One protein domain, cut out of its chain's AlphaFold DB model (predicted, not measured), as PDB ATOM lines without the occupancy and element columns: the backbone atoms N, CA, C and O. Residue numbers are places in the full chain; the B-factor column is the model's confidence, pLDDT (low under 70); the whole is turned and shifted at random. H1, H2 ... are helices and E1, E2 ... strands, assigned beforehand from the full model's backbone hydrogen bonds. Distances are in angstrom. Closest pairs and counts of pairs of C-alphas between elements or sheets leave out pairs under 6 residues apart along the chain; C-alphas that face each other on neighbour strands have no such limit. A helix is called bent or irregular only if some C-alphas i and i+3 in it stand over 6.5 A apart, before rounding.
ATOM      1  N   GLY A 103     -50.745  21.424  43.954       94.31
ATOM      2  CA  GLY A 103     -50.143  21.931  42.734       94.31
ATOM      3  C   GLY A 103     -48.687  22.333  42.916       94.31
ATOM      4  O   GLY A 103     -48.040  21.943  43.885       94.31
ATOM      5  N   ILE A 104     -48.182  23.113  41.964       97.50
ATOM      6  CA  ILE A 104     -46.769  23.472  41.880       97.50
ATOM      7  C   ILE A 104     -46.475  24.703  42.731       97.50
ATOM      8  O   ILE A 104     -47.188  25.709  42.660       97.50
ATOM      9  N   ASP A 105     -45.414  24.656  43.526       97.19
ATOM     10  CA  ASP A 105     -44.912  25.839  44.211       97.19
ATOM     11  C   ASP A 105     -44.031  26.699  43.284       97.19
ATOM     12  O   ASP A 105     -43.671  26.338  42.156       97.19
ATOM     13  N   ARG A 106     -43.668  27.897  43.751       96.75
ATOM     14  CA  ARG A 106     -42.849  28.831  42.966       96.75
ATOM     15  C   ARG A 106     -41.461  28.274  42.632       96.75
ATOM     16  O   ARG A 106     -40.931  28.584  41.564       96.75
ATOM     17  N   GLN A 107     -40.840  27.548  43.556       96.81
ATOM     18  CA  GLN A 107     -39.492  27.012  43.392       96.81
ATOM     19  C   GLN A 107     -39.490  25.851  42.396       96.81
ATOM     20  O   GLN A 107     -38.626  25.802  41.523       96.81
ATOM     21  N   GLU A 108     -40.475  24.963  42.488       97.44
ATOM     22  CA  GLU A 108     -40.713  23.872  41.549       97.44
ATOM     23  C   GLU A 108     -40.978  24.406  40.140       97.44
ATOM     24  O   GLU A 108     -40.352  23.947  39.184       97.44
ATOM     25  N   LEU A 109     -41.838  25.423  40.009       97.19
ATOM     26  CA  LEU A 109     -42.136  26.043  38.719       97.19
ATOM     27  C   LEU A 109     -40.907  26.733  38.124       97.19
ATOM     28  O   LEU A 109     -40.644  26.612  36.929       97.19
ATOM     29  N   PHE A 110     -40.125  27.435  38.948       96.81
ATOM     30  CA  PHE A 110     -38.872  28.029  38.493       96.81
ATOM     31  C   PHE A 110     -37.883  26.961  38.016       96.81
ATOM     32  O   PHE A 110     -37.301  27.122  36.947       96.81
ATOM     33  N   GLN A 111     -37.728  25.865  38.765       96.44
ATOM     34  CA  GLN A 111     -36.836  24.769  38.392       96.44
ATOM     35  C   GLN A 111     -37.280  24.102  37.083       96.44
ATOM     36  O   GLN A 111     -36.436  23.882  36.220       96.44
ATOM     37  N   LEU A 112     -38.582  23.848  36.899       97.12
ATOM     38  CA  LEU A 112     -39.144  23.322  35.649       97.12
ATOM     39  C   LEU A 112     -38.770  24.223  34.473       97.12
ATOM     40  O   LEU A 112     -38.210  23.754  33.483       97.12
ATOM     41  N   LEU A 113     -39.053  25.524  34.585       94.69
ATOM     42  CA  LEU A 113     -38.763  26.481  33.519       94.69
ATOM     43  C   LEU A 113     -37.256  26.614  33.279       94.69
ATOM     44  O   LEU A 113     -36.837  26.775  32.143       94.69
ATOM     45  N   GLN A 114     -36.426  26.531  34.317       93.06
ATOM     46  CA  GLN A 114     -34.976  26.592  34.171       93.06
ATOM     47  C   GLN A 114     -34.414  25.360  33.451       93.06
ATOM     48  O   GLN A 114     -33.595  25.497  32.545       93.06
ATOM     49  N   ASP A 115     -34.865  24.171  33.840       94.62
ATOM     50  CA  ASP A 115     -34.421  22.895  33.281       94.62
ATOM     51  C   ASP A 115     -34.879  22.699  31.833       94.62
ATOM     52  O   ASP A 115     -34.223  21.999  31.058       94.62
ATOM     53  N   HIS A 116     -36.004  23.317  31.469       93.81
ATOM     54  CA  HIS A 116     -36.665  23.137  30.183       93.81
ATOM     55  C   HIS A 116     -36.771  24.417  29.353       93.81
ATOM     56  O   HIS A 116     -37.553  24.454  28.416       93.81
ATOM     57  N   SER A 117     -36.003  25.464  29.644       86.94
ATOM     58  CA  SER A 117     -35.949  26.652  28.783       86.94
ATOM     59  C   SER A 117     -34.848  26.502  27.738       86.94
ATOM     60  O   SER A 117     -33.712  26.134  28.051       86.94
ATOM     61  N   GLU A 118     -35.156  26.819  26.480       79.12
ATOM     62  CA  GLU A 118     -34.103  27.173  25.539       79.12
ATOM     63  C   GLU A 118     -33.411  28.438  26.041       79.12
ATOM     64  O   GLU A 118     -34.035  29.478  26.260       79.12
ATOM     65  N   TYR A 119     -32.090  28.365  26.198       65.75
ATOM     66  CA  TYR A 119     -31.276  29.540  26.457       65.75
ATOM     67  C   TYR A 119     -31.630  30.636  25.450       65.75
ATOM     68  O   TYR A 119     -31.399  30.478  24.250       65.75
ATOM     69  N   VAL A 120     -32.202  31.737  25.947       59.31
ATOM     70  CA  VAL A 120     -32.656  32.854  25.114       59.31
ATOM     71  C   VAL A 120     -31.455  33.456  24.414       59.31
ATOM     72  O   VAL A 120     -30.742  34.274  24.992       59.31
ATOM     73  N   THR A 121     -31.210  33.027  23.182       55.91
ATOM     74  CA  THR A 121     -30.164  33.589  22.342       55.91
ATOM     75  C   THR A 121     -30.769  34.750  21.574       55.91
ATOM     76  O   THR A 121     -31.462  34.579  20.578       55.91
ATOM     77  N   ASN A 122     -30.524  35.967  22.053       56.56
ATOM     78  CA  ASN A 122     -30.775  37.139  21.234       56.56
ATOM     79  C   ASN A 122     -29.798  37.096  20.066       56.56
ATOM     80  O   ASN A 122     -28.583  37.058  20.264       56.56
ATOM     81  N   ILE A 123     -30.322  37.092  18.850       55.12
ATOM     82  CA  ILE A 123     -29.496  37.190  17.655       55.12
ATOM     83  C   ILE A 123     -29.110  38.662  17.504       55.12
ATOM     84  O   ILE A 123     -29.935  39.500  17.146       55.12
ATOM     85  N   ALA A 124     -27.858  38.980  17.810       59.12
ATOM     86  CA  ALA A 124     -27.285  40.294  17.573       59.12
ATOM     87  C   ALA A 124     -26.344  40.212  16.370       59.12
ATOM     88  O   ALA A 124     -25.469  39.350  16.319       59.12
ATOM     89  N   MET A 125     -26.488  41.122  15.407       51.44
ATOM     90  CA  MET A 125     -25.435  41.334  14.418       51.44
ATOM     91  C   MET A 125     -24.358  42.223  15.026       51.44
ATOM     92  O   MET A 125     -24.642  43.332  15.482       51.44
ATOM     93  N   LYS A 126     -23.118  41.743  15.017       58.47
ATOM     94  CA  LYS A 126     -21.940  42.555  15.315       58.47
ATOM     95  C   LYS A 126     -20.869  42.222  14.287       58.47
ATOM     96  O   LYS A 126     -20.546  41.050  14.116       58.47
ATOM     97  N   ASP A 127     -20.346  43.242  13.613       75.44
ATOM     98  CA  ASP A 127     -19.285  43.104  12.607       75.44
ATOM     99  C   ASP A 127     -19.619  42.053  11.521       75.44
ATOM    100  O   ASP A 127     -18.830  41.143  11.263       75.44
ATOM    101  N   ASP A 128     -20.830  42.124  10.949       73.00
ATOM    102  CA  ASP A 128     -21.377  41.187   9.945       73.00
ATOM    103  C   ASP A 128     -21.400  39.703  10.362       73.00
ATOM    104  O   ASP A 128     -21.538  38.800   9.533       73.00
ATOM    105  N   LYS A 129     -21.307  39.420  11.667       56.56
ATOM    106  CA  LYS A 129     -21.456  38.076  12.235       56.56
ATOM    107  C   LYS A 129     -22.715  37.993  13.088       56.56
ATOM    108  O   LYS A 129     -22.972  38.848  13.937       56.56
ATOM    109  N   LEU A 130     -23.477  36.921  12.880       60.09
ATOM    110  CA  LEU A 130     -24.579  36.523  13.753       60.09
ATOM    111  C   LEU A 130     -23.993  36.045  15.086       60.09
ATOM    112  O   LEU A 130     -23.360  34.992  15.153       60.09
ATOM    113  N   LEU A 131     -24.188  36.830  16.141       57.88
ATOM    114  CA  LEU A 131     -23.857  36.449  17.506       57.88
ATOM    115  C   LEU A 131     -25.132  36.021  18.225       57.88
ATOM    116  O   LEU A 131     -26.061  36.805  18.397       57.88
ATOM    117  N   HIS A 132     -25.141  34.779  18.695       59.47
ATOM    118  CA  HIS A 132     -26.106  34.317  19.680       59.47
ATOM    119  C   HIS A 132     -25.691  34.872  21.046       59.47
ATOM    120  O   HIS A 132     -24.761  34.370  21.672       59.47
ATOM    121  N   VAL A 133     -26.342  35.945  21.491       57.94
ATOM    122  CA  VAL A 133     -26.115  36.539  22.809       57.94
ATOM    123  C   VAL A 133     -27.149  35.984  23.771       57.94
ATOM    124  O   VAL A 133     -28.311  36.387  23.766       57.94
ATOM    125  N   THR A 134     -26.719  35.058  24.614       66.06
ATOM    126  CA  THR A 134     -27.516  34.591  25.742       66.06
ATOM    127  C   THR A 134     -27.586  35.679  26.806       66.06
ATOM    128  O   THR A 134     -26.540  36.135  27.263       66.06
ATOM    129  N   ASP A 135     -28.784  36.118  27.207       73.94
ATOM    130  CA  ASP A 135     -28.919  37.054  28.337       73.94
ATOM    131  C   ASP A 135     -28.475  36.345  29.632       73.94
ATOM    132  O   ASP A 135     -29.182  35.447  30.103       73.94
ATOM    133  N   PRO A 136     -27.339  36.731  30.246       75.62
ATOM    134  CA  PRO A 136     -26.821  36.048  31.429       75.62
ATOM    135  C   PRO A 136     -27.737  36.207  32.650       75.62
ATOM    136  O   PRO A 136     -27.598  35.460  33.611       75.62
ATOM    137  N   ARG A 137     -28.676  37.164  32.622       84.50
ATOM    138  CA  ARG A 137     -29.645  37.428  33.693       84.50
ATOM    139  C   ARG A 137     -31.040  36.899  33.370       84.50
ATOM    140  O   ARG A 137     -31.998  37.283  34.039       84.50
ATOM    141  N   HIS A 138     -31.185  36.059  32.343       84.12
ATOM    142  CA  HIS A 138     -32.489  35.534  31.936       84.12
ATOM    143  C   HIS A 138     -33.233  34.877  33.109       84.12
ATOM    144  O   HIS A 138     -34.366  35.254  33.412       84.12
ATOM    145  N   PHE A 139     -32.570  33.965  33.822       88.19
ATOM    146  CA  PHE A 139     -33.183  33.254  34.942       88.19
ATOM    147  C   PHE A 139     -33.383  34.140  36.178       88.19
ATOM    148  O   PHE A 139     -34.394  33.994  36.857       88.19
ATOM    149  N   ASP A 140     -32.523  35.135  36.419       90.19
ATOM    150  CA  ASP A 140     -32.741  36.122  37.491       90.19
ATOM    151  C   ASP A 140     -34.007  36.952  37.242       90.19
ATOM    152  O   ASP A 140     -34.802  37.210  38.155       90.19
ATOM    153  N   LYS A 141     -34.221  37.368  35.987       90.38
ATOM    154  CA  LYS A 141     -35.432  38.083  35.569       90.38
ATOM    155  C   LYS A 141     -36.660  37.190  35.688       90.38
ATOM    156  O   LYS A 141     -37.665  37.648  36.228       90.38
ATOM    157  N   LEU A 142     -36.568  35.934  35.248       91.12
ATOM    158  CA  LEU A 142     -37.657  34.965  35.364       91.12
ATOM    159  C   LEU A 142     -38.030  34.718  36.831       91.12
ATOM    160  O   LEU A 142     -39.201  34.810  37.185       91.12
ATOM    161  N   TYR A 143     -37.044  34.493  37.701       93.00
ATOM    162  CA  TYR A 143     -37.257  34.328  39.139       93.00
ATOM    163  C   TYR A 143     -37.926  35.560  39.763       93.00
ATOM    164  O   TYR A 143     -38.888  35.449  40.526       93.00
ATOM    165  N   THR A 144     -37.447  36.756  39.407       94.25
ATOM    166  CA  THR A 144     -38.014  38.026  39.887       94.25
ATOM    167  C   THR A 144     -39.460  38.202  39.427       94.25
ATOM    168  O   THR A 144     -40.312  38.634  40.208       94.25
ATOM    169  N   TRP A 145     -39.749  37.843  38.175       94.94
ATOM    170  CA  TRP A 145     -41.097  37.861  37.626       94.94
ATOM    171  C   TRP A 145     -42.001  36.857  38.354       94.94
ATOM    172  O   TRP A 145     -43.032  37.267  38.884       94.94
ATOM    173  N   LEU A 146     -41.585  35.598  38.516       95.62
ATOM    174  CA  LEU A 146     -42.339  34.596  39.277       95.62
ATOM    175  C   LEU A 146     -42.638  35.088  40.695       95.62
ATOM    176  O   LEU A 146     -43.781  35.058  41.134       95.62
ATOM    177  N   LYS A 147     -41.647  35.637  41.406       95.00
ATOM    178  CA  LYS A 147     -41.854  36.187  42.756       95.00
ATOM    179  C   LYS A 147     -42.935  37.272  42.798       95.00
ATOM    180  O   LYS A 147     -43.670  37.341  43.779       95.00
ATOM    181  N   LYS A 148     -43.015  38.119  41.768       95.00
ATOM    182  CA  LYS A 148     -43.983  39.218  41.691       95.00
ATOM    183  C   LYS A 148     -45.383  38.743  41.293       95.00
ATOM    184  O   LYS A 148     -46.354  39.234  41.861       95.00
ATOM    185  N   TYR A 149     -45.484  37.837  40.321       95.31
ATOM    186  CA  TYR A 149     -46.757  37.494  39.681       95.31
ATOM    187  C   TYR A 149     -47.402  36.216  40.217       95.31
ATOM    188  O   TYR A 149     -48.622  36.138  40.185       95.31
ATOM    189  N   PHE A 150     -46.647  35.281  40.805       96.44
ATOM    190  CA  PHE A 150     -47.198  34.037  41.376       96.44
ATOM    191  C   PHE A 150     -48.347  34.306  42.349       96.44
ATOM    192  O   PHE A 150     -49.394  33.673  42.302       96.44
ATOM    193  N   ILE A 151     -48.190  35.340  43.174       94.81
ATOM    194  CA  ILE A 151     -49.172  35.716  44.188       94.81
ATOM    195  C   ILE A 151     -50.484  36.281  43.609       94.81
ATOM    196  O   ILE A 151     -51.434  36.492  44.358       94.81
ATOM    197  N   LEU A 152     -50.524  36.605  42.315       95.94
ATOM    198  CA  LEU A 152     -51.735  37.065  41.632       95.94
ATOM    199  C   LEU A 152     -52.577  35.896  41.117       95.94
ATOM    200  O   LEU A 152     -53.778  36.065  40.965       95.94
ATOM    201  N   TYR A 153     -51.949  34.742  40.881       96.00
ATOM    202  CA  TYR A 153     -52.606  33.513  40.426       96.00
ATOM    203  C   TYR A 153     -52.885  32.545  41.592       96.00
ATOM    204  O   TYR A 153     -53.731  31.664  41.475       96.00
ATOM    205  N   ASP A 154     -52.216  32.723  42.737       95.12
ATOM    206  CA  ASP A 154     -52.490  31.998  43.985       95.12
ATOM    207  C   ASP A 154     -53.641  32.671  44.751       95.12
ATOM    208  O   ASP A 154     -53.437  33.385  45.741       95.12
ATOM    209  N   GLU A 155     -54.867  32.476  44.261       91.25
ATOM    210  CA  GLU A 155     -56.085  33.028  44.872       91.25
ATOM    211  C   GLU A 155     -56.280  32.538  46.313       91.25
ATOM    212  O   GLU A 155     -56.662  33.312  47.194       91.25
ATOM    213  N   ALA A 156     -55.950  31.267  46.567       91.81
ATOM    214  CA  ALA A 156     -56.081  30.619  47.868       91.81
ATOM    215  C   ALA A 156     -55.000  31.038  48.881       91.81
ATOM    216  O   ALA A 156     -55.115  30.704  50.062       91.81
ATOM    217  N   ARG A 157     -53.955  31.759  48.443       92.50
ATOM    218  CA  ARG A 157     -52.792  32.166  49.255       92.50
ATOM    219  C   ARG A 157     -52.114  30.984  49.948       92.50
ATOM    220  O   ARG A 157     -51.614  31.118  51.067       92.50
ATOM    221  N   CYS A 158     -52.123  29.819  49.306       93.25
ATOM    222  CA  CYS A 158     -51.607  28.585  49.890       93.25
ATOM    223  C   CYS A 158     -50.153  28.302  49.494       93.25
ATOM    224  O   CYS A 158     -49.554  27.375  50.038       93.25
ATOM    225  N   GLY A 159     -49.579  29.107  48.594       94.88
ATOM    226  CA  GLY A 159     -48.220  28.955  48.085       94.88
ATOM    227  C   GLY A 159     -48.087  27.999  46.899       94.88
ATOM    228  O   GLY A 159     -46.961  27.772  46.458       94.88
ATOM    229  N   TYR A 160     -49.199  27.481  46.368       96.88
ATOM    230  CA  TYR A 160     -49.235  26.509  45.273       96.88
ATOM    231  C   TYR A 160     -50.193  26.963  44.171       96.88
ATOM    232  O   TYR A 160     -51.210  27.593  44.453       96.88
ATOM    233  N   LEU A 161     -49.879  26.616  42.922       97.06
ATOM    234  CA  LEU A 161     -50.749  26.857  41.773       97.06
ATOM    235  C   LEU A 161     -51.228  25.535  41.169       97.06
ATOM    236  O   LEU A 161     -50.383  24.706  40.801       97.06
ATOM    237  N   PRO A 162     -52.547  25.338  40.980       96.06
ATOM    238  CA  PRO A 162     -53.047  24.243  40.157       96.06
ATOM    239  C   PRO A 162     -52.590  24.416  38.699       96.06
ATOM    240  O   PRO A 162     -52.254  25.520  38.271       96.06
ATOM    241  N   GLU A 163     -52.592  23.322  37.936       96.06
ATOM    242  CA  GLU A 163     -52.034  23.248  36.574       96.06
ATOM    243  C   GLU A 163     -52.527  24.379  35.664       96.06
ATOM    244  O   GLU A 163     -51.710  25.104  35.100       96.06
ATOM    245  N   ASN A 164     -53.845  24.597  35.609       95.69
ATOM    246  CA  ASN A 164     -54.451  25.639  34.777       95.69
ATOM    247  C   ASN A 164     -53.964  27.043  35.165       95.69
ATOM    248  O   ASN A 164     -53.558  27.811  34.301       95.69
ATOM    249  N   ALA A 165     -53.918  27.362  36.463       96.62
ATOM    250  CA  ALA A 165     -53.463  28.672  36.931       96.62
ATOM    251  C   ALA A 165     -51.963  28.888  36.668       96.62
ATOM    252  O   ALA A 165     -51.534  29.995  36.339       96.62
ATOM    253  N   ALA A 166     -51.155  27.831  36.795       97.12
ATOM    254  CA  ALA A 166     -49.739  27.884  36.458       97.12
ATOM    255  C   ALA A 166     -49.535  28.096  34.948       97.12
ATOM    256  O   ALA A 166     -48.708  28.929  34.570       97.12
ATOM    257  N   LEU A 167     -50.305  27.394  34.105       96.81
ATOM    258  CA  LEU A 167     -50.281  27.538  32.650       96.81
ATOM    259  C   LEU A 167     -50.704  28.951  32.216       96.81
ATOM    260  O   LEU A 167     -49.972  29.596  31.465       96.81
ATOM    261  N   ASP A 168     -51.815  29.467  32.743       96.31
ATOM    262  CA  ASP A 168     -52.297  30.826  32.463       96.31
ATOM    263  C   ASP A 168     -51.237  31.873  32.828       96.31
ATOM    264  O   ASP A 168     -50.937  32.791  32.057       96.31
ATOM    265  N   MET A 169     -50.594  31.702  33.989       96.12
ATOM    266  CA  MET A 169     -49.533  32.597  34.428       96.12
ATOM    267  C   MET A 169     -48.358  32.601  33.445       96.12
ATOM    268  O   MET A 169     -47.925  33.674  33.016       96.12
ATOM    269  N   ILE A 170     -47.817  31.435  33.078       95.06
ATOM    270  CA  ILE A 170     -46.651  31.367  32.175       95.06
ATOM    271  C   ILE A 170     -46.986  31.789  30.741       95.06
ATOM    272  O   ILE A 170     -46.099  32.299  30.054       95.06
ATOM    273  N   GLN A 171     -48.238  31.629  30.303       94.19
ATOM    274  CA  GLN A 171     -48.733  32.151  29.026       94.19
ATOM    275  C   GLN A 171     -48.736  33.681  29.001       94.19
ATOM    276  O   GLN A 171     -48.434  34.281  27.971       94.19
ATOM    277  N   ALA A 172     -49.011  34.325  30.139       93.06
ATOM    278  CA  ALA A 172     -48.940  35.778  30.262       93.06
ATOM    279  C   ALA A 172     -47.495  36.322  30.252       93.06
ATOM    280  O   ALA A 172     -47.288  37.524  30.057       93.06
ATOM    281  N   HIS A 173     -46.476  35.478  30.463       90.88
ATOM    282  CA  HIS A 173     -45.081  35.897  30.323       90.88
ATOM    283  C   HIS A 173     -44.676  35.936  28.841       90.88
ATOM    284  O   HIS A 173     -44.867  34.939  28.145       90.88
ATOM    285  N   PRO A 174     -43.995  36.998  28.364       84.50
ATOM    286  CA  PRO A 174     -43.647  37.144  26.947       84.50
ATOM    287  C   PRO A 174     -42.871  35.969  26.339       84.50
ATOM    288  O   PRO A 174     -42.938  35.746  25.136       84.50
ATOM    289  N   THR A 175     -42.097  35.249  27.155       85.12
ATOM    290  CA  THR A 175     -41.180  34.209  26.667       85.12
ATOM    291  C   THR A 175     -41.162  32.919  27.484       85.12
ATOM    292  O   THR A 175     -40.451  31.999  27.099       85.12
ATOM    293  N   ALA A 176     -41.895  32.805  28.602       88.12
ATOM    294  CA  ALA A 176     -41.683  31.669  29.518       88.12
ATOM    295  C   ALA A 176     -42.191  30.368  28.898       88.12
ATOM    296  O   ALA A 176     -41.452  29.393  28.838       88.12
ATOM    297  N   LEU A 177     -43.426  30.383  28.388       90.38
ATOM    298  CA  LEU A 177     -43.971  29.237  27.671       90.38
ATOM    299  C   LEU A 177     -43.363  29.097  26.271       90.38
ATOM    300  O   LEU A 177     -43.047  27.994  25.849       90.38
ATOM    301  N   ALA A 178     -43.176  30.207  25.552       86.25
ATOM    302  CA  ALA A 178     -42.680  30.174  24.174       86.25
ATOM    303  C   ALA A 178     -41.266  29.581  24.051       86.25
ATOM    304  O   ALA A 178     -40.947  28.981  23.031       86.25
ATOM    305  N   HIS A 179     -40.425  29.752  25.074       86.88
ATOM    306  CA  HIS A 179     -39.083  29.171  25.113       86.88
ATOM    307  C   HIS A 179     -39.024  27.853  25.886       86.88
ATOM    308  O   HIS A 179     -37.939  27.295  26.049       86.88
ATOM    309  N   LEU A 180     -40.162  27.340  26.366       91.12
ATOM    310  CA  LEU A 180     -40.201  26.020  26.964       91.12
ATOM    311  C   LEU A 180     -39.951  24.975  25.875       91.12
ATOM    312  O   LEU A 180     -40.694  24.860  24.901       91.12
ATOM    313  N   LYS A 181     -38.907  24.186  26.080       89.94
ATOM    314  CA  LYS A 181     -38.542  23.035  25.280       89.94
ATOM    315  C   LYS A 181     -38.174  21.883  26.181       89.94
ATOM    316  O   LYS A 181     -37.204  21.946  26.938       89.94
TER     317      LYS A 181
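Overview. This is residues 103 to 181 of the 209 residues of an uncharacterized protein of Phytophthora parasitica CJ01A1 (UniProt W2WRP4). Three helices make a loose body, and a two-stranded hairpin, E1 and E2, reaches away from one end of it as an arm that makes much of the length. In the body the three helices are set as a triangle rather than a row, with H2 touching both H1 and H3, while residues 104 to 105, just before H1, pair briefly as strands do with residues 160 to 161 of the link from H2 to H3. The printed part has 79 residues, with three named helices and two named strands in the order H1, E1, E2, H2, H3; the sheet is E1 - E2, antiparallel, and the class is mixed, helices and strands. The whole is loose, with a radius of gyration of the C-alphas of 14.6 A, and its outline is a rod of 52 by 19 by 19 A.

Along the chain. Find C-alpha 106 at (-42.849, 28.831, 42.966); there H1 begins, residues 106 to 115, 14.1 A from first to last C-alpha. Next come E1, residues 121 to 126, 14.0 A long, and E2, residues 129 to 134, 15.2 A long. Look at C-alpha 138 at (-32.489, 35.534, 31.936) for the start of H2, residues 138 to 153, the longest helix at 21.9 A. H2 has a kink of 35 degrees near residue 147 and is irregular, but only just: C-alphas 148 and 151 are 6.7 A apart. H3, residues 163 to 172, is 14.4 A long and ends at C-alpha 172 at (-48.940, 35.778, 30.262).

Arrangement. Begin with H1, which touches H2; their closest C-alphas, those of Phe 110 and Tyr 143, are 6.5 A apart. They run opposite ways at a steep tilt of 37 degrees, only just past shallow. Go on to the hairpin E1 and E2, antiparallel at 145 degrees, where N 122 and O 133 are 2.8 A apart and N 131 and O 124 are 2.8 A apart, both within hydrogen-bond range. E1 is apart from H2 and H3, and E2 is apart from H1 and H3. Farther along, H2 touches H3 with residues 149 to 153 alone, at a steep tilt of 57 degrees, opposite ways; the closest C-alphas are those of Tyr 153 and Ala 165, 6.0 A. H1 and H3 are only just apart, their closest C-alphas at 8.1 A. Residues 104 to 105 pair antiparallel with residues 160 to 161. Every O i to N i+4 pair is within hydrogen-bond range in H1 and H3, and 9 of 12 are in H2.

Size, cuts and confidence. Look for the two C-alphas farthest apart at Asp 128 and Ala 156, 52.5 A. The printed part has no cut; the link from H2 to H3 is short, and the links from H1 to E1, E1 to E2 and E2 to H2 are tight. The mean pLDDT of the printed part is 86.1, and the model's confidence is low, under 70, at residues 119 to 126 and 129 to 134.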